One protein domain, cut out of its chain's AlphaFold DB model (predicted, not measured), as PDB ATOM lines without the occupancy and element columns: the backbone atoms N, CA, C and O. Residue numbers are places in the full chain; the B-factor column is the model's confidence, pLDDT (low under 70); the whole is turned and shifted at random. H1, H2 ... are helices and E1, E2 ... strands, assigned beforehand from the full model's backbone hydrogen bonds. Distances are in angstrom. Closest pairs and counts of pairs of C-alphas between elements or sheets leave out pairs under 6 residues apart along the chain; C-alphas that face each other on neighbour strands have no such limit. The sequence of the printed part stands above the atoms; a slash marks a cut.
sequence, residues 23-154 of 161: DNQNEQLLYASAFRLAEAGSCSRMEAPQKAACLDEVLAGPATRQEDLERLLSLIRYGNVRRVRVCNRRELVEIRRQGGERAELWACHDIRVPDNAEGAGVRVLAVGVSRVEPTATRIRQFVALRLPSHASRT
ATOM      1  N   ASP A  23      43.310 -62.385 -12.953       62.31
ATOM      2  CA  ASP A  23      44.541 -62.013 -12.240       62.31
ATOM      3  C   ASP A  23      45.370 -60.980 -13.030       62.31
ATOM      4  O   ASP A  23      45.704 -59.912 -12.515       62.31
ATOM      5  N   ASN A  24      45.583 -61.210 -14.332       73.00
ATOM      6  CA  ASN A  24      46.295 -60.265 -15.206       73.00
ATOM      7  C   ASN A  24      45.534 -58.931 -15.365       73.00
ATOM      8  O   ASN A  24      46.132 -57.854 -15.421       73.00
ATOM      9  N   GLN A  25      44.199 -58.974 -15.412       78.31
ATOM     10  CA  GLN A  25      43.377 -57.765 -15.466       78.31
ATOM     11  C   GLN A  25      43.488 -56.938 -14.176       78.31
ATOM     12  O   GLN A  25      43.605 -55.709 -14.243       78.31
ATOM     13  N   ASN A  26      43.474 -57.591 -13.014       79.38
ATOM     14  CA  ASN A  26      43.622 -56.928 -11.725       79.38
ATOM     15  C   ASN A  26      45.019 -56.332 -11.551       79.38
ATOM     16  O   ASN A  26      45.130 -55.201 -11.082       79.38
ATOM     17  N   GLU A  27      46.074 -57.024 -11.985       82.81
ATOM     18  CA  GLU A  27      47.430 -56.469 -11.988       82.81
ATOM     19  C   GLU A  27      47.516 -55.191 -12.831       82.81
ATOM     20  O   GLU A  27      47.994 -54.161 -12.348       82.81
ATOM     21  N   GLN A  28      46.987 -55.201 -14.058       86.31
ATOM     22  CA  GLN A  28      46.968 -54.013 -14.922       86.31
ATOM     23  C   GLN A  28      46.202 -52.846 -14.285       86.31
ATOM     24  O   GLN A  28      46.685 -51.710 -14.282       86.31
ATOM     25  N   LEU A  29      45.029 -53.118 -13.705       88.88
ATOM     26  CA  LEU A  29      44.233 -52.106 -13.014       88.88
ATOM     27  C   LEU A  29      44.915 -51.604 -11.734       88.88
ATOM     28  O   LEU A  29      44.789 -50.422 -11.417       88.88
ATOM     29  N   LEU A  30      45.676 -52.438 -11.019       90.19
ATOM     30  CA  LEU A  30      46.478 -52.018  -9.866       90.19
ATOM     31  C   LEU A  30      47.606 -51.075 -10.275       90.19
ATOM     32  O   LEU A  30      47.768 -50.024  -9.650       90.19
ATOM     33  N   TYR A  31      48.349 -51.403 -11.336       89.56
ATOM     34  CA  TYR A  31      49.378 -50.512 -11.877       89.56
ATOM     35  C   TYR A  31      48.776 -49.176 -12.320       89.56
ATOM     36  O   TYR A  31      49.287 -48.116 -11.950       89.56
ATOM     37  N   ALA A  32      47.650 -49.213 -13.038       90.25
ATOM     38  CA  ALA A  32      46.930 -48.009 -13.436       90.25
ATOM     39  C   ALA A  32      46.443 -47.204 -12.219       90.25
ATOM     40  O   ALA A  32      46.569 -45.981 -12.200       90.25
ATOM     41  N   SER A  33      45.953 -47.873 -11.171       92.00
ATOM     42  CA  SER A  33      45.516 -47.229  -9.925       92.00
ATOM     43  C   SER A  33      46.665 -46.516  -9.220       92.00
ATOM     44  O   SER A  33      46.518 -45.365  -8.820       92.00
ATOM     45  N   ALA A  34      47.823 -47.170  -9.093       93.75
ATOM     46  CA  ALA A  34      49.019 -46.578  -8.499       93.75
ATOM     47  C   ALA A  34      49.489 -45.342  -9.279       93.75
ATOM     48  O   ALA A  34      49.828 -44.321  -8.677       93.75
ATOM     49  N   PHE A  35      49.465 -45.421 -10.613       93.62
ATOM     50  CA  PHE A  35      49.825 -44.311 -11.490       93.62
ATOM     51  C   PHE A  35      48.857 -43.129 -11.344       93.62
ATOM     52  O   PHE A  35      49.292 -42.025 -11.021       93.62
ATOM     53  N   ARG A  36      47.540 -43.362 -11.453       95.00
ATOM     54  CA  ARG A  36      46.526 -42.305 -11.279       95.00
ATOM     55  C   ARG A  36      46.536 -41.697  -9.883       95.00
ATOM     56  O   ARG A  36      46.330 -40.497  -9.733       95.00
ATOM     57  N   LEU A  37      46.817 -42.493  -8.853       95.19
ATOM     58  CA  LEU A  37      46.966 -41.988  -7.491       95.19
ATOM     59  C   LEU A  37      48.184 -41.063  -7.353       95.19
ATOM     60  O   LEU A  37      48.115 -40.045  -6.663       95.19
ATOM     61  N   ALA A  38      49.295 -41.391  -8.016       94.81
ATOM     62  CA  ALA A  38      50.479 -40.539  -8.047       94.81
ATOM     63  C   ALA A  38      50.218 -39.222  -8.803       94.81
ATOM     64  O   ALA A  38      50.634 -38.156  -8.338       94.81
ATOM     65  N   GLU A  39      49.492 -39.279  -9.921       95.19
ATOM     66  CA  GLU A  39      49.057 -38.092 -10.665       95.19
ATOM     67  C   GLU A  39      48.129 -37.213  -9.828       95.19
ATOM     68  O   GLU A  39      48.415 -36.031  -9.670       95.19
ATOM     69  N   ALA A  40      47.102 -37.782  -9.186       94.94
ATOM     70  CA  ALA A  40      46.220 -37.054  -8.271       94.94
ATOM     71  C   ALA A  40      47.013 -36.334  -7.165       94.94
ATOM     72  O   ALA A  40      46.797 -35.152  -6.879       94.94
ATOM     73  N   GLY A  41      47.994 -37.029  -6.576       93.56
ATOM     74  CA  GLY A  41      48.909 -36.453  -5.591       93.56
ATOM     75  C   GLY A  41      49.764 -35.312  -6.153       93.56
ATOM     76  O   GLY A  41      50.092 -34.379  -5.419       93.56
ATOM     77  N   SER A  42      50.092 -35.350  -7.443       93.25
ATOM     78  CA  SER A  42      50.854 -34.306  -8.138       93.25
ATOM     79  C   SER A  42      49.969 -33.101  -8.473       93.25
ATOM     80  O   SER A  42      50.345 -31.979  -8.135       93.25
ATOM     81  N   CYS A  43      48.759 -33.329  -9.002       92.50
ATOM     82  CA  CYS A  43      47.744 -32.295  -9.229       92.50
ATOM     83  C   CYS A  43      47.450 -31.502  -7.949       92.50
ATOM     84  O   CYS A  43      47.303 -30.284  -7.986       92.50
ATOM     85  N   SER A  44      47.417 -32.177  -6.791       89.31
ATOM     86  CA  SER A  44      47.108 -31.543  -5.500       89.31
ATOM     87  C   SER A  44      48.049 -30.397  -5.107       89.31
ATOM     88  O   SER A  44      47.649 -29.538  -4.323       89.31
ATOM     89  N   ARG A  45      49.270 -30.381  -5.662       88.81
ATOM     90  CA  ARG A  45      50.330 -29.398  -5.384       88.81
ATOM     91  C   ARG A  45      50.372 -28.248  -6.394       88.81
ATOM     92  O   ARG A  45      51.229 -27.383  -6.264       88.81
ATOM     93  N   MET A  46      49.515 -28.281  -7.412       90.88
ATOM     94  CA  MET A  46      49.433 -27.245  -8.439       90.88
ATOM     95  C   MET A  46      48.544 -26.082  -7.986       90.88
ATOM     96  O   MET A  46      47.673 -26.241  -7.128       90.88
ATOM     97  N   GLU A  47      48.727 -24.929  -8.626       89.25
ATOM     98  CA  GLU A  47      47.866 -23.756  -8.455       89.25
ATOM     99  C   GLU A  47      46.459 -23.992  -9.023       89.25
ATOM    100  O   GLU A  47      46.276 -24.761  -9.967       89.25
ATOM    101  N   ALA A  48      45.459 -23.292  -8.481       81.81
ATOM    102  CA  ALA A  48      44.034 -23.572  -8.699       81.81
ATOM    103  C   ALA A  48      43.591 -23.834 -10.163       81.81
ATOM    104  O   ALA A  48      42.951 -24.864 -10.392       81.81
ATOM    105  N   PRO A  49      43.911 -22.995 -11.174       82.06
ATOM    106  CA  PRO A  49      43.455 -23.259 -12.544       82.06
ATOM    107  C   PRO A  49      44.140 -24.483 -13.174       82.06
ATOM    108  O   PRO A  49      43.506 -25.238 -13.905       82.06
ATOM    109  N   GLN A  50      45.418 -24.714 -12.865       89.56
ATOM    110  CA  GLN A  50      46.177 -25.866 -13.371       89.56
ATOM    111  C   GLN A  50      45.748 -27.157 -12.674       89.56
ATOM    112  O   GLN A  50      45.634 -28.207 -13.299       89.56
ATOM    113  N   LYS A  51      45.452 -27.062 -11.378       90.31
ATOM    114  CA  LYS A  51      44.956 -28.162 -10.562       90.31
ATOM    115  C   LYS A  51      43.621 -28.696 -11.059       90.31
ATOM    116  O   LYS A  51      43.478 -29.909 -11.156       90.31
ATOM    117  N   ALA A  52      42.670 -27.815 -11.374       87.19
ATOM    118  CA  ALA A  52      41.369 -28.226 -11.896       87.19
ATOM    119  C   ALA A  52      41.523 -29.015 -13.206       87.19
ATOM    120  O   ALA A  52      41.047 -30.143 -13.290       87.19
ATOM    121  N   ALA A  53      42.290 -28.480 -14.162       89.25
ATOM    122  CA  ALA A  53      42.567 -29.157 -15.429       89.25
ATOM    123  C   ALA A  53      43.271 -30.514 -15.231       89.25
ATOM    124  O   ALA A  53      42.873 -31.510 -15.825       89.25
ATOM    125  N   CYS A  54      44.265 -30.579 -14.340       92.19
ATOM    126  CA  CYS A  54      44.959 -31.825 -14.003       92.19
ATOM    127  C   CYS A  54      44.007 -32.866 -13.389       92.19
ATOM    128  O   CYS A  54      44.040 -34.041 -13.749       92.19
ATOM    129  N   LEU A  55      43.125 -32.451 -12.474       92.12
ATOM    130  CA  LEU A  55      42.158 -33.354 -11.849       92.12
ATOM    131  C   LEU A  55      41.096 -33.851 -12.840       92.12
ATOM    132  O   LEU A  55      40.687 -35.002 -12.720       92.12
ATOM    133  N   ASP A  56      40.704 -33.061 -13.840       89.38
ATOM    134  CA  ASP A  56      39.753 -33.495 -14.875       89.38
ATOM    135  C   ASP A  56      40.300 -34.641 -15.754       89.38
ATOM    136  O   ASP A  56      39.535 -35.472 -16.258       89.38
ATOM    137  N   GLU A  57      41.625 -34.741 -15.903       89.88
ATOM    138  CA  GLU A  57      42.281 -35.854 -16.605       89.88
ATOM    139  C   GLU A  57      42.355 -37.129 -15.750       89.88
ATOM    140  O   GLU A  57      42.297 -38.250 -16.270       89.88
ATOM    141  N   VAL A  58      42.456 -36.968 -14.429       92.81
ATOM    142  CA  VAL A  58      42.630 -38.073 -13.476       92.81
ATOM    143  C   VAL A  58      41.288 -38.637 -13.002       92.81
ATOM    144  O   VAL A  58      41.172 -39.846 -12.777       92.81
ATOM    145  N   LEU A  59      40.268 -37.788 -12.858       92.44
ATOM    146  CA  LEU A  59      38.960 -38.147 -12.318       92.44
ATOM    147  C   LEU A  59      37.963 -38.534 -13.420       92.44
ATOM    148  O   LEU A  59      37.914 -37.967 -14.512       92.44
ATOM    149  N   ALA A  60      37.116 -39.519 -13.128       87.00
ATOM    150  CA  ALA A  60      36.043 -39.996 -14.001       87.00
ATOM    151  C   ALA A  60      34.761 -39.150 -13.849       87.00
ATOM    152  O   ALA A  60      33.646 -39.675 -13.790       87.00
ATOM    153  N   GLY A  61      34.925 -37.834 -13.743       80.94
ATOM    154  CA  GLY A  61      33.869 -36.865 -13.482       80.94
ATOM    155  C   GLY A  61      34.442 -35.578 -12.883       80.94
ATOM    156  O   GLY A  61      35.608 -35.556 -12.498       80.94
ATOM    157  N   PRO A  62      33.637 -34.509 -12.796       70.19
ATOM    158  CA  PRO A  62      34.104 -33.243 -12.252       70.19
ATOM    159  C   PRO A  62      34.476 -33.393 -10.773       70.19
ATOM    160  O   PRO A  62      33.724 -33.983  -9.992       70.19
ATOM    161  N   ALA A  63      35.605 -32.792 -10.391       69.31
ATOM    162  CA  ALA A  63      36.140 -32.781  -9.026       69.31
ATOM    163  C   ALA A  63      35.116 -32.335  -7.961       69.31
ATOM    164  O   ALA A  63      35.161 -32.779  -6.817       69.31
ATOM    165  N   THR A  64      34.149 -31.501  -8.350       61.22
ATOM    166  CA  THR A  64      33.081 -30.975  -7.485       61.22
ATOM    167  C   THR A  64      32.100 -32.029  -6.973       61.22
ATOM    168  O   THR A  64      31.360 -31.748  -6.036       61.22
ATOM    169  N   ARG A  65      32.068 -33.234  -7.557       75.25
ATOM    170  CA  ARG A  65      31.174 -34.319  -7.110       75.25
ATOM    171  C   ARG A  65      31.644 -35.025  -5.846       75.25
ATOM    172  O   ARG A  65      30.868 -35.782  -5.271       75.25
ATOM    173  N   GLN A  66      32.887 -34.809  -5.430       79.56
ATOM    174  CA  GLN A  66      33.440 -35.479  -4.269       79.56
ATOM    175  C   GLN A  66      33.693 -34.489  -3.134       79.56
ATOM    176  O   GLN A  66      34.611 -33.670  -3.188       79.56
ATOM    177  N   GLU A  67      32.881 -34.598  -2.085       77.56
ATOM    178  CA  GLU A  67      33.088 -33.856  -0.845       77.56
ATOM    179  C   GLU A  67      34.469 -34.167  -0.255       77.56
ATOM    180  O   GLU A  67      34.984 -35.283  -0.371       77.56
ATOM    181  N   ASP A  68      35.089 -33.165   0.370       87.50
ATOM    182  CA  ASP A  68      36.415 -33.270   0.986       87.50
ATOM    183  C   ASP A  68      37.547 -33.717   0.034       87.50
ATOM    184  O   ASP A  68      38.594 -34.167   0.512       87.50
ATOM    185  N   LEU A  69      37.402 -33.587  -1.296       90.44
ATOM    186  CA  LEU A  69      38.422 -34.036  -2.257       90.44
ATOM    187  C   LEU A  69      39.820 -33.500  -1.920       90.44
ATOM    188  O   LEU A  69      40.781 -34.261  -1.907       90.44
ATOM    189  N   GLU A  70      39.932 -32.220  -1.571       90.75
ATOM    190  CA  GLU A  70      41.194 -31.599  -1.151       90.75
ATOM    191  C   GLU A  70      41.845 -32.316   0.033       90.75
ATOM    192  O   GLU A  70      43.031 -32.667   0.006       90.75
ATOM    193  N   ARG A  71      41.041 -32.613   1.059       92.00
ATOM    194  CA  ARG A  71      41.498 -33.362   2.223       92.00
ATOM    195  C   ARG A  71      41.953 -34.755   1.807       92.00
ATOM    196  O   ARG A  71      43.023 -35.185   2.227       92.00
ATOM    197  N   LEU A  72      41.186 -35.447   0.966       94.19
ATOM    198  CA  LEU A  72      41.495 -36.802   0.499       94.19
ATOM    199  C   LEU A  72      42.780 -36.844  -0.339       94.19
ATOM    200  O   LEU A  72      43.616 -37.722  -0.123       94.19
ATOM    201  N   LEU A  73      42.994 -35.863  -1.216       94.56
ATOM    202  CA  LEU A  73      44.232 -35.710  -1.980       94.56
ATOM    203  C   LEU A  73      45.437 -35.475  -1.060       94.56
ATOM    204  O   LEU A  73      46.500 -36.068  -1.265       94.56
ATOM    205  N   SER A  74      45.273 -34.678   0.003       93.81
ATOM    206  CA  SER A  74      46.344 -34.431   0.977       93.81
ATOM    207  C   SER A  74      46.812 -35.708   1.687       93.81
ATOM    208  O   SER A  74      47.982 -35.809   2.066       93.81
ATOM    209  N   LEU A  75      45.934 -36.714   1.815       95.06
ATOM    210  CA  LEU A  75      46.249 -37.979   2.478       95.06
ATOM    211  C   LEU A  75      47.224 -38.853   1.682       95.06
ATOM    212  O   LEU A  75      47.940 -39.659   2.280       95.06
ATOM    213  N   ILE A  76      47.305 -38.671   0.360       95.75
ATOM    214  CA  ILE A  76      48.152 -39.476  -0.537       95.75
ATOM    215  C   ILE A  76      49.615 -39.465  -0.071       95.75
ATOM    216  O   ILE A  76      50.284 -40.502  -0.104       95.75
ATOM    217  N   ARG A  77      50.095 -38.321   0.443       94.62
ATOM    218  CA  ARG A  77      51.482 -38.127   0.905       94.62
ATOM    219  C   ARG A  77      51.881 -38.996   2.099       94.62
ATOM    220  O   ARG A  77      53.068 -39.127   2.373       94.62
ATOM    221  N   TYR A  78      50.913 -39.558   2.824       94.81
ATOM    222  CA  TYR A  78      51.157 -40.339   4.039       94.81
ATOM    223  C   TYR A  78      51.352 -41.840   3.783       94.81
ATOM    224  O   TYR A  78      51.423 -42.615   4.738       94.81
ATOM    225  N   GLY A  79      51.451 -42.263   2.523       92.31
ATOM    226  CA  GLY A  79      51.748 -43.646   2.154       92.31
ATOM    227  C   GLY A  79      52.701 -43.737   0.967       92.31
ATOM    228  O   GLY A  79      53.173 -42.731   0.438       92.31
ATOM    229  N   ASN A  80      52.964 -44.964   0.517       91.56
ATOM    230  CA  ASN A  80      53.768 -45.220  -0.676       91.56
ATOM    231  C   ASN A  80      52.879 -45.708  -1.824       91.56
ATOM    232  O   ASN A  80      52.445 -46.855  -1.816       91.56
ATOM    233  N   VAL A  81      52.667 -44.858  -2.834       90.88
ATOM    234  CA  VAL A  81      51.811 -45.161  -3.997       90.88
ATOM    235  C   VAL A  81      52.286 -46.377  -4.806       90.88
ATOM    236  O   VAL A  81      51.497 -46.985  -5.515       90.88
ATOM    237  N   ARG A  82      53.552 -46.799  -4.662       87.81
ATOM    238  CA  ARG A  82      54.071 -48.038  -5.274       87.81
ATOM    239  C   ARG A  82      53.630 -49.313  -4.548       87.81
ATOM    240  O   ARG A  82      53.949 -50.404  -4.999       87.81
ATOM    241  N   ARG A  83      52.978 -49.185  -3.390       88.88
ATOM    242  CA  ARG A  83      52.502 -50.297  -2.550       88.88
ATOM    243  C   ARG A  83      50.977 -50.346  -2.467       88.88
ATOM    244  O   ARG A  83      50.432 -50.867  -1.499       88.88
ATOM    245  N   VAL A  84      50.299 -49.782  -3.464       91.44
ATOM    246  CA  VAL A  84      48.854 -49.939  -3.617       91.44
ATOM    247  C   VAL A  84      48.542 -51.413  -3.875       91.44
ATOM    248  O   VAL A  84      49.278 -52.106  -4.576       91.44
ATOM    249  N   ARG A  85      47.456 -51.894  -3.281       92.62
ATOM    250  CA  ARG A  85      47.014 -53.293  -3.342       92.62
ATOM    251  C   ARG A  85      45.515 -53.365  -3.578       92.62
ATOM    252  O   ARG A  85      44.820 -52.368  -3.408       92.62
ATOM    253  N   VAL A  86      44.995 -54.545  -3.898       92.50
ATOM    254  CA  VAL A  86      43.541 -54.754  -3.911       92.50
ATOM    255  C   VAL A  86      43.003 -54.545  -2.493       92.50
ATOM    256  O   VAL A  86      43.601 -55.008  -1.514       92.50
ATOM    257  N   CYS A  87      41.888 -53.828  -2.374       92.06
ATOM    258  CA  CYS A  87      41.184 -53.719  -1.104       92.06
ATOM    259  C   CYS A  87      40.663 -55.094  -0.667       92.06
ATOM    260  O   CYS A  87      40.071 -55.832  -1.454       92.06
ATOM    261  N   ASN A  88      40.857 -55.448   0.600       89.75
ATOM    262  CA  ASN A  88      40.372 -56.718   1.131       89.75
ATOM    263  C   ASN A  88      38.867 -56.673   1.441       89.75
ATOM    264  O   ASN A  88      38.221 -55.624   1.401       89.75
ATOM    265  N   ARG A  89      38.286 -57.825   1.798       89.25
ATOM    266  CA  ARG A  89      36.838 -57.960   2.015       89.25
ATOM    267  C   ARG A  89      36.290 -56.977   3.053       89.25
ATOM    268  O   ARG A  89      35.209 -56.426   2.851       89.25
ATOM    269  N   ARG A  90      37.016 -56.745   4.150       90.69
ATOM    270  CA  ARG A  90      36.587 -55.832   5.222       90.69
ATOM    271  C   ARG A  90      36.597 -54.380   4.753       90.69
ATOM    272  O   ARG A  90      35.650 -53.650   5.029       90.69
ATOM    273  N   GLU A  91      37.628 -53.981   4.016       93.12
ATOM    274  CA  GLU A  91      37.723 -52.651   3.405       93.12
ATOM    275  C   GLU A  91      36.596 -52.428   2.395       93.12
ATOM    276  O   GLU A  91      35.924 -51.405   2.450       93.12
ATOM    277  N   LEU A  92      36.300 -53.421   1.550       93.19
ATOM    278  CA  LEU A  92      35.194 -53.366   0.587       93.19
ATOM    279  C   LEU A  92      33.813 -53.248   1.249       93.19
ATOM    280  O   LEU A  92      32.896 -52.674   0.660       93.19
ATOM    281  N   VAL A  93      33.618 -53.828   2.437       92.69
ATOM    282  CA  VAL A  93      32.380 -53.646   3.218       92.69
ATOM    283  C   VAL A  93      32.282 -52.210   3.729       92.69
ATOM    284  O   VAL A  93      31.231 -51.589   3.598       92.69
ATOM    285  N   GLU A  94      33.378 -51.667   4.257       93.94
ATOM    286  CA  GLU A  94      33.408 -50.296   4.771       93.94
ATOM    287  C   GLU A  94      33.213 -49.259   3.656       93.94
ATOM    288  O   GLU A  94      32.429 -48.329   3.820       93.94
ATOM    289  N   ILE A  95      33.845 -49.464   2.497       94.12
ATOM    290  CA  ILE A  95      33.663 -48.635   1.297       94.12
ATOM    291  C   ILE A  95      32.183 -48.573   0.913       94.12
ATOM    292  O   ILE A  95      31.629 -47.489   0.754       94.12
ATOM    293  N   ARG A  96      31.506 -49.726   0.836       94.25
ATOM    294  CA  ARG A  96      30.068 -49.784   0.525       94.25
ATOM    295  C   ARG A  96      29.218 -49.068   1.570       94.25
ATOM    296  O   ARG A  96      28.282 -48.364   1.207       94.25
ATOM    297  N   ARG A  97      29.552 -49.211   2.857       94.06
ATOM    298  CA  ARG A  97      28.849 -48.524   3.952       94.06
ATOM    299  C   ARG A  97      28.948 -47.002   3.843       94.06
ATOM    300  O   ARG A  97      27.999 -46.315   4.198       94.06
ATOM    301  N   GLN A  98      30.067 -46.490   3.337       92.75
ATOM    302  CA  GLN A  98      30.295 -45.060   3.117       92.75
ATOM    303  C   GLN A  98      29.787 -44.561   1.750       92.75
ATOM    304  O   GLN A  98      30.143 -43.464   1.335       92.75
ATOM    305  N   GLY A  99      28.964 -45.345   1.041       91.12
ATOM    306  CA  GLY A  99      28.407 -44.943  -0.253       91.12
ATOM    307  C   GLY A  99      29.387 -45.080  -1.420       91.12
ATOM    308  O   GLY A  99      29.292 -44.336  -2.392       91.12
ATOM    309  N   GLY A 100      30.340 -46.011  -1.327       90.75
ATOM    310  CA  GLY A 100      31.263 -46.319  -2.412       90.75
ATOM    311  C   GLY A 100      30.534 -46.703  -3.703       90.75
ATOM    312  O   GLY A 100      29.710 -47.622  -3.709       90.75
ATOM    313  N   GLU A 101      30.855 -46.018  -4.797       89.19
ATOM    314  CA  GLU A 101      30.290 -46.273  -6.118       89.19
ATOM    315  C   GLU A 101      30.806 -47.584  -6.731       89.19
ATOM    316  O   GLU A 101      31.770 -48.216  -6.278       89.19
ATOM    317  N   ARG A 102      30.163 -48.006  -7.825       88.69
ATOM    318  CA  ARG A 102      30.648 -49.130  -8.623       88.69
ATOM    319  C   ARG A 102      31.954 -48.739  -9.327       88.69
ATOM    320  O   ARG A 102      31.975 -47.810 -10.128       88.69
ATOM    321  N   ALA A 103      33.007 -49.508  -9.068       91.38
ATOM    322  CA  ALA A 103      34.311 -49.415  -9.721       91.38
ATOM    323  C   ALA A 103      34.671 -50.762 -10.373       91.38
ATOM    324  O   ALA A 103      34.100 -51.791 -10.010       91.38
ATOM    325  N   GLU A 104      35.605 -50.759 -11.327       92.12
ATOM    326  CA  GLU A 104      36.186 -52.006 -11.857       92.12
ATOM    327  C   GLU A 104      37.118 -52.639 -10.829       92.12
ATOM    328  O   GLU A 104      37.080 -53.846 -10.621       92.12
ATOM    329  N   LEU A 105      37.912 -51.808 -10.151       92.81
ATOM    330  CA  LEU A 105      38.781 -52.223  -9.064       92.81
ATOM    331  C   LEU A 105      38.740 -51.182  -7.947       92.81
ATOM    332  O   LEU A 105      38.794 -49.977  -8.194       92.81
ATOM    333  N   TRP A 106      38.684 -51.670  -6.711       94.81
ATOM    334  CA  TRP A 106      38.975 -50.875  -5.525       94.81
ATOM    335  C   TRP A 106      40.394 -51.183  -5.061       94.81
ATOM    336  O   TRP A 106      40.695 -52.297  -4.622       94.81
ATOM    337  N   ALA A 107      41.257 -50.179  -5.165       94.88
ATOM    338  CA  ALA A 107      42.649 -50.256  -4.768       94.88
ATOM    339  C   ALA A 107      42.862 -49.492  -3.454       94.88
ATOM    340  O   ALA A 107      42.358 -48.387  -3.273       94.88
ATOM    341  N   CYS A 108      43.593 -50.085  -2.517       94.81
ATOM    342  CA  CYS A 108      43.806 -49.564  -1.177       94.81
ATOM    343  C   CYS A 108      45.252 -49.093  -1.009       94.81
ATOM    344  O   CYS A 108      46.206 -49.841  -1.239       94.81
ATOM    345  N   HIS A 109      45.395 -47.835  -0.597       94.88
ATOM    346  CA  HIS A 109      46.653 -47.177  -0.265       94.88
ATOM    347  C   HIS A 109      46.780 -47.078   1.253       94.88
ATOM    348  O   HIS A 109      46.075 -46.296   1.897       94.88
ATOM    349  N   ASP A 110      47.649 -47.901   1.834       93.62
ATOM    350  CA  ASP A 110      47.924 -47.869   3.269       93.62
ATOM    351  C   ASP A 110      48.687 -46.585   3.632       93.62
ATOM    352  O   ASP A 110      49.767 -46.307   3.099       93.62
ATOM    353  N   ILE A 111      48.138 -45.818   4.575       93.19
ATOM    354  CA  ILE A 111      48.682 -44.526   4.997       93.19
ATOM    355  C   ILE A 111      48.883 -44.454   6.508       93.19
ATOM    356  O   ILE A 111      48.167 -45.068   7.303       93.19
ATOM    357  N   ARG A 112      49.855 -43.641   6.924       93.12
ATOM    358  CA  ARG A 112      50.109 -43.325   8.330       93.12
ATOM    359  C   ARG A 112      50.049 -41.818   8.541       93.12
ATOM    360  O   ARG A 112      51.057 -41.124   8.444       93.12
ATOM    361  N   VAL A 113      48.847 -41.335   8.830       93.00
ATOM    362  CA  VAL A 113      48.600 -39.924   9.136       93.00
ATOM    363  C   VAL A 113      49.044 -39.630  10.577       93.00
ATOM    364  O   VAL A 113      48.638 -40.373  11.474       93.00
ATOM    365  N   PRO A 114      49.873 -38.597  10.817       93.00
ATOM    366  CA  PRO A 114      50.199 -38.121  12.160       93.00
ATOM    367  C   PRO A 114      48.950 -37.708  12.944       93.00
ATOM    368  O   PRO A 114      48.008 -37.169  12.368       93.00
ATOM    369  N   ASP A 115      48.951 -37.904  14.262       91.69
ATOM    370  CA  ASP A 115      47.773 -37.627  15.101       91.69
ATOM    371  C   ASP A 115      47.424 -36.130  15.189       91.69
ATOM    372  O   ASP A 115      46.286 -35.774  15.476       91.69
ATOM    373  N   ASN A 116      48.387 -35.250  14.902       91.31
ATOM    374  CA  ASN A 116      48.203 -33.799  14.852       91.31
ATOM    375  C   ASN A 116      47.856 -33.265  13.450       91.31
ATOM    376  O   ASN A 116      47.743 -32.053  13.276       91.31
ATOM    377  N   ALA A 117      47.741 -34.136  12.447       90.75
ATOM    378  CA  ALA A 117      47.413 -33.742  11.086       90.75
ATOM    379  C   ALA A 117      45.914 -33.897  10.806       90.75
ATOM    380  O   ALA A 117      45.221 -34.745  11.373       90.75
ATOM    381  N   GLU A 118      45.420 -33.096   9.867       87.31
ATOM    382  CA  GLU A 118      44.075 -33.273   9.339       87.31
ATOM    383  C   GLU A 118      43.925 -34.677   8.724       87.31
ATOM    384  O   GLU A 118      44.781 -35.145   7.973       87.31
ATOM    385  N   GLY A 119      42.845 -35.378   9.082       88.62
ATOM    386  CA  GLY A 119      42.649 -36.783   8.710       88.62
ATOM    387  C   GLY A 119      43.292 -37.794   9.666       88.62
ATOM    388  O   GLY A 119      43.386 -38.978   9.325       88.62
ATOM    389  N   ALA A 120      43.690 -37.370  10.871       90.62
ATOM    390  CA  ALA A 120      44.052 -38.277  11.955       90.62
ATOM    391  C   ALA A 120      43.017 -39.413  12.119       90.62
ATOM    392  O   ALA A 120      41.808 -39.253  11.920       90.62
ATOM    393  N   GLY A 121      43.514 -40.608  12.434       90.00
ATOM    394  CA  GLY A 121      42.705 -41.830  12.524       90.00
ATOM    395  C   GLY A 121      42.416 -42.528  11.187       90.00
ATOM    396  O   GLY A 121      42.062 -43.707  11.202       90.00
ATOM    397  N   VAL A 122      42.613 -41.876  10.033       93.44
ATOM    398  CA  VAL A 122      42.565 -42.574   8.736       93.44
ATOM    399  C   VAL A 122      43.795 -43.475   8.607       93.44
ATOM    400  O   VAL A 122      44.903 -43.111   9.019       93.44
ATOM    401  N   ARG A 123      43.586 -44.686   8.085       93.56
ATOM    402  CA  ARG A 123      44.639 -45.698   7.887       93.56
ATOM    403  C   ARG A 123      44.727 -46.202   6.456       93.56
ATOM    404  O   ARG A 123      45.791 -46.649   6.047       93.56
ATOM    405  N   VAL A 124      43.639 -46.114   5.698       94.88
ATOM    406  CA  VAL A 124      43.610 -46.522   4.294       94.88
ATOM    407  C   VAL A 124      42.894 -45.453   3.486       94.88
ATOM    408  O   VAL A 124      41.825 -44.990   3.879       94.88
ATOM    409  N   LEU A 125      43.483 -45.073   2.359       95.69
ATOM    410  CA  LEU A 125      42.808 -44.323   1.310       95.69
ATOM    411  C   LEU A 125      42.450 -45.313   0.198       95.69
ATOM    412  O   LEU A 125      43.330 -45.816  -0.497       95.69
ATOM    413  N   ALA A 126      41.170 -45.640   0.073       95.88
ATOM    414  CA  ALA A 126      40.669 -46.487  -0.998       95.88
ATOM    415  C   ALA A 126      40.361 -45.644  -2.238       95.88
ATOM    416  O   ALA A 126      39.867 -44.523  -2.125       95.88
ATOM    417  N   VAL A 127      40.642 -46.198  -3.412       95.81
ATOM    418  CA  VAL A 127      40.503 -45.542  -4.711       95.81
ATOM    419  C   VAL A 127      39.738 -46.478  -5.634       95.81
ATOM    420  O   VAL A 127      40.192 -47.589  -5.912       95.81
ATOM    421  N   GLY A 128      38.568 -46.042  -6.084       95.25
ATOM    422  CA  GLY A 128      37.770 -46.762  -7.067       95.25
ATOM    423  C   GLY A 128      38.188 -46.326  -8.460       95.25
ATOM    424  O   GLY A 128      38.085 -45.141  -8.780       95.25
ATOM    425  N   VAL A 129      38.648 -47.255  -9.293       93.25
ATOM    426  CA  VAL A 129      39.043 -46.970 -10.679       93.25
ATOM    427  C   VAL A 129      38.124 -47.650 -11.686       93.25
ATOM    428  O   VAL A 129      37.606 -48.742 -11.452       93.25
ATOM    429  N   SER A 130      37.934 -47.001 -12.830       91.31
ATOM    430  CA  SER A 130      37.247 -47.571 -13.991       91.31
ATOM    431  C   SER A 130      37.897 -47.107 -15.279       91.31
ATOM    432  O   SER A 130      38.493 -46.029 -15.333       91.31
ATOM    433  N   ARG A 131      37.707 -47.882 -16.341       88.69
ATOM    434  CA  ARG A 131      37.978 -47.440 -17.701       88.69
ATOM    435  C   ARG A 131      36.831 -46.541 -18.158       88.69
ATOM    436  O   ARG A 131      35.661 -46.861 -17.961       88.69
ATOM    437  N   VAL A 132      37.161 -45.387 -18.723       79.00
ATOM    438  CA  VAL A 132      36.188 -44.420 -19.279       79.00
ATOM    439  C   VAL A 132      36.272 -44.319 -20.805       79.00
ATOM    440  O   VAL A 132      35.342 -43.837 -21.438       79.00
ATOM    441  N   GLU A 133      37.334 -44.873 -21.390       70.50
ATOM    442  CA  GLU A 133      37.613 -45.050 -22.822       70.50
ATOM    443  C   GLU A 133      38.311 -46.421 -22.979       70.50
ATOM    444  O   GLU A 133      38.730 -46.978 -21.958       70.50
ATOM    445  N   PRO A 134      38.474 -47.006 -24.187       68.38
ATOM    446  CA  PRO A 134      39.024 -48.364 -24.335       68.38
ATOM    447  C   PRO A 134      40.378 -48.603 -23.639       68.38
ATOM    448  O   PRO A 134      40.716 -49.750 -23.352       68.38
ATOM    449  N   THR A 135      41.136 -47.547 -23.325       67.94
ATOM    450  CA  THR A 135      42.440 -47.634 -22.648       67.94
ATOM    451  C   THR A 135      42.615 -46.688 -21.454       67.94
ATOM    452  O   THR A 135      43.519 -46.904 -20.644       67.94
ATOM    453  N   ALA A 136      41.778 -45.657 -21.284       84.12
ATOM    454  CA  ALA A 136      41.972 -44.670 -20.223       84.12
ATOM    455  C   ALA A 136      41.323 -45.123 -18.909       84.12
ATOM    456  O   ALA A 136      40.099 -45.173 -18.788       84.12
ATOM    457  N   THR A 137      42.151 -45.397 -17.900       90.62
ATOM    458  CA  THR A 137      41.699 -45.606 -16.515       90.62
ATOM    459  C   THR A 137      41.600 -44.263 -15.805       90.62
ATOM    460  O   THR A 137      42.527 -43.464 -15.920       90.62
ATOM    461  N   ARG A 138      40.521 -44.016 -15.060       93.94
ATOM    462  CA  ARG A 138      40.343 -42.823 -14.222       93.94
ATOM    463  C   ARG A 138      39.808 -43.186 -12.839       93.94
ATOM    464  O   ARG A 138      39.190 -44.237 -12.654       93.94
ATOM    465  N   ILE A 139      40.051 -42.304 -11.874       94.50
ATOM    466  CA  ILE A 139      39.556 -42.433 -10.502       94.50
ATOM    467  C   ILE A 139      38.105 -41.963 -10.463       94.50
ATOM    468  O   ILE A 139      37.808 -40.811 -10.760       94.50
ATOM    469  N   ARG A 140      37.190 -42.848 -10.076       92.44
ATOM    470  CA  ARG A 140      35.790 -42.491  -9.830       92.44
ATOM    471  C   ARG A 140      35.601 -41.826  -8.482       92.44
ATOM    472  O   ARG A 140      34.838 -40.877  -8.373       92.44
ATOM    473  N   GLN A 141      36.279 -42.349  -7.466       93.81
ATOM    474  CA  GLN A 141      36.037 -41.948  -6.091       93.81
ATOM    475  C   GLN A 141      37.227 -42.294  -5.198       93.81
ATOM    476  O   GLN A 141      37.893 -43.314  -5.391       93.81
ATOM    477  N   PHE A 142      37.426 -41.475  -4.170       95.12
ATOM    478  CA  PHE A 142      38.248 -41.809  -3.007       95.12
ATOM    479  C   PHE A 142      37.373 -42.059  -1.777       95.12
ATOM    480  O   PHE A 142      36.386 -41.364  -1.552       95.12
ATOM    481  N   VAL A 143      37.776 -43.000  -0.929       95.00
ATOM    482  CA  VAL A 143      37.128 -43.249   0.364       95.00
ATOM    483  C   VAL A 143      38.198 -43.378   1.442       95.00
ATOM    484  O   VAL A 143      39.119 -44.186   1.330       95.00
ATOM    485  N   ALA A 144      38.098 -42.576   2.502       95.06
ATOM    486  CA  ALA A 144      39.023 -42.625   3.631       95.06
ATOM    487  C   ALA A 144      38.517 -43.595   4.707       95.06
ATOM    488  O   ALA A 144      37.495 -43.363   5.352       95.06
ATOM    489  N   LEU A 145      39.261 -44.671   4.957       94.31
ATOM    490  CA  LEU A 145      38.880 -45.706   5.911       94.31
ATOM    491  C   LEU A 145      39.635 -45.543   7.234       94.31
ATOM    492  O   LEU A 145      40.872 -45.526   7.294       94.31
ATOM    493  N   ARG A 146      38.870 -45.481   8.324       91.69
ATOM    494  CA  ARG A 146      39.361 -45.501   9.708       91.69
ATOM    495  C   ARG A 146      39.291 -46.930  10.247       91.69
ATOM    496  O   ARG A 146      38.397 -47.275  11.015       91.69
ATOM    497  N   LEU A 147      40.194 -47.787   9.776       81.44
ATOM    498  CA  LEU A 147      40.269 -49.204  10.161       81.44
ATOM    499  C   LEU A 147      41.506 -49.477  11.032       81.44
ATOM    500  O   LEU A 147      42.489 -48.755  10.908       81.44
ATOM    501  N   PRO A 148      41.523 -50.517  11.883       69.12
ATOM    502  CA  PRO A 148      42.733 -50.917  12.606       69.12
ATOM    503  C   PRO A 148      43.858 -51.318  11.635       69.12
ATOM    504  O   PRO A 148      43.617 -52.063  10.688       69.12
ATOM    505  N   SER A 149      45.100 -50.903  11.895       56.06
ATOM    506  CA  SER A 149      46.271 -51.089  11.011       56.06
ATOM    507  C   SER A 149      46.629 -52.543  10.663       56.06
ATOM    508  O   SER A 149      47.340 -52.785   9.693       56.06
ATOM    509  N   HIS A 150      46.150 -53.521  11.435       55.38
ATOM    510  CA  HIS A 150      46.355 -54.948  11.158       55.38
ATOM    511  C   HIS A 150      45.329 -55.521  10.176       55.38
ATOM    512  O   HIS A 150      45.613 -56.509   9.510       55.38
ATOM    513  N   ALA A 151      44.165 -54.881  10.040       54.84
ATOM    514  CA  ALA A 151      43.108 -55.331   9.141       54.84
ATOM    515  C   ALA A 151      43.434 -55.089   7.661       54.84
ATOM    516  O   ALA A 151      42.723 -55.593   6.803       54.84
ATOM    517  N   SER A 152      44.480 -54.315   7.370       51.72
ATOM    518  CA  SER A 152      44.854 -53.886   6.025       51.72
ATOM    519  C   SER A 152      45.917 -54.797   5.383       51.72
ATOM    520  O   SER A 152      46.108 -54.793   4.175       51.72
ATOM    521  N   ARG A 153      46.586 -55.651   6.174       55.69
ATOM    522  CA  ARG A 153      47.714 -56.485   5.713       55.69
ATOM    523  C   ARG A 153      47.356 -57.930   5.374       55.69
ATOM    524  O   ARG A 153      48.238 -58.663   4.940       55.69
ATOM    525  N   THR A 154      46.113 -58.355   5.586       52.84
ATOM    526  CA  THR A 154      45.694 -59.726   5.268       52.84
ATOM    527  C   THR A 154      45.404 -59.832   3.767       52.84
ATOM    528  O   THR A 154      44.473 -59.169   3.296       52.84
TER     529      THR A 154
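AT A GLANCE: This is residues 23 to 154 of the 161 residues of an uncharacterized protein of Alcanivorax sp. DP30 (UniProt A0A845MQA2). A strongly twisted sheet of three strands, E1, E2 and E3, makes the core, with helices over both faces: long H1 and short H3 on one, H4 on the other. H2 folds back beside the last part of H1 as a helical hairpin and only grazes the sheet. The printed part has 132 residues, in the order H1 H2 H3 H4 E1 E2 E3, and its class is mixed, helices and strands. The sheet, in the order E1 E2 E3, is antiparallel. The whole is compact, with a radius of gyration of the C-alphas of 13.8 A and spans of 39 by 37 by 26 A.

HOW THE PARTS SIT: Begin with the sheet, a meander, each strand the antiparallel neighbour of the one before: E1, residues 105 to 110; E2, 124 to 131; E3, 137 to 145. It is only just strongly twisted, with C-alphas up to 4.5 A off its best plane. Between hairpin strands E1 and E2, find N 107 and O 127 within hydrogen-bond range at 2.9 A; between hairpin strands E2 and E3, N 126 and O 143 at 2.8 A. E3 bends by 56 degrees at residue 140. Residues 85 to 86 pair antiparallel with 107 to 108 of E1. H1, residues 23 to 43, is on the sheet; its closest C-alphas to E2 are Ser 33 and Val 129, 6.5 A apart. H3, residues 69 to 78, is on the same face, at a height over the sheet of 9.2 A. H1 touches H3 with residues 37 to 41 alone, about perpendicular at 74 degrees; the closest C-alphas, of Gly 41 and Ile 76, are 5.9 A apart. H4, residues 89 to 97, is on the opposite face, at a height of 9.6 A, and apart from H1. H2, residues 48 to 58, touches residues 36 to 43 of H1, opposite ways at a shallow tilt of 4 degrees; the closest C-alphas are Cys 43 and Lys 51, 5.2 A. Every O i to N i+4 pair is within hydrogen-bond range in H1, H2 and H4; in H3 it is 3 of 6, beside 6 of 7 O i to N i+3 pairs.

IN THESE COORDINATES: Find C-alpha 23 at (44.541, -62.013, -12.240); from there H1 runs 30.0 A to C-alpha 43. H2 measures 15.3 A, H3 15.5 A, H4 12.5 A and E1 16.0 A. E2 runs 22.7 A and E3 22.6 A, ending at C-alpha 145, (38.880, -45.706, 5.911).

THE WHOLE: The C-alphas farthest apart, of Asn 116 and Pro 134, are 42.8 A apart. The printed part has no cut, and its one long link is E1 to E2, residues 111 to 123. Look for pLDDT under 70 at residue 23, residues 63 to 64, 134 to 135 and 148 to 154.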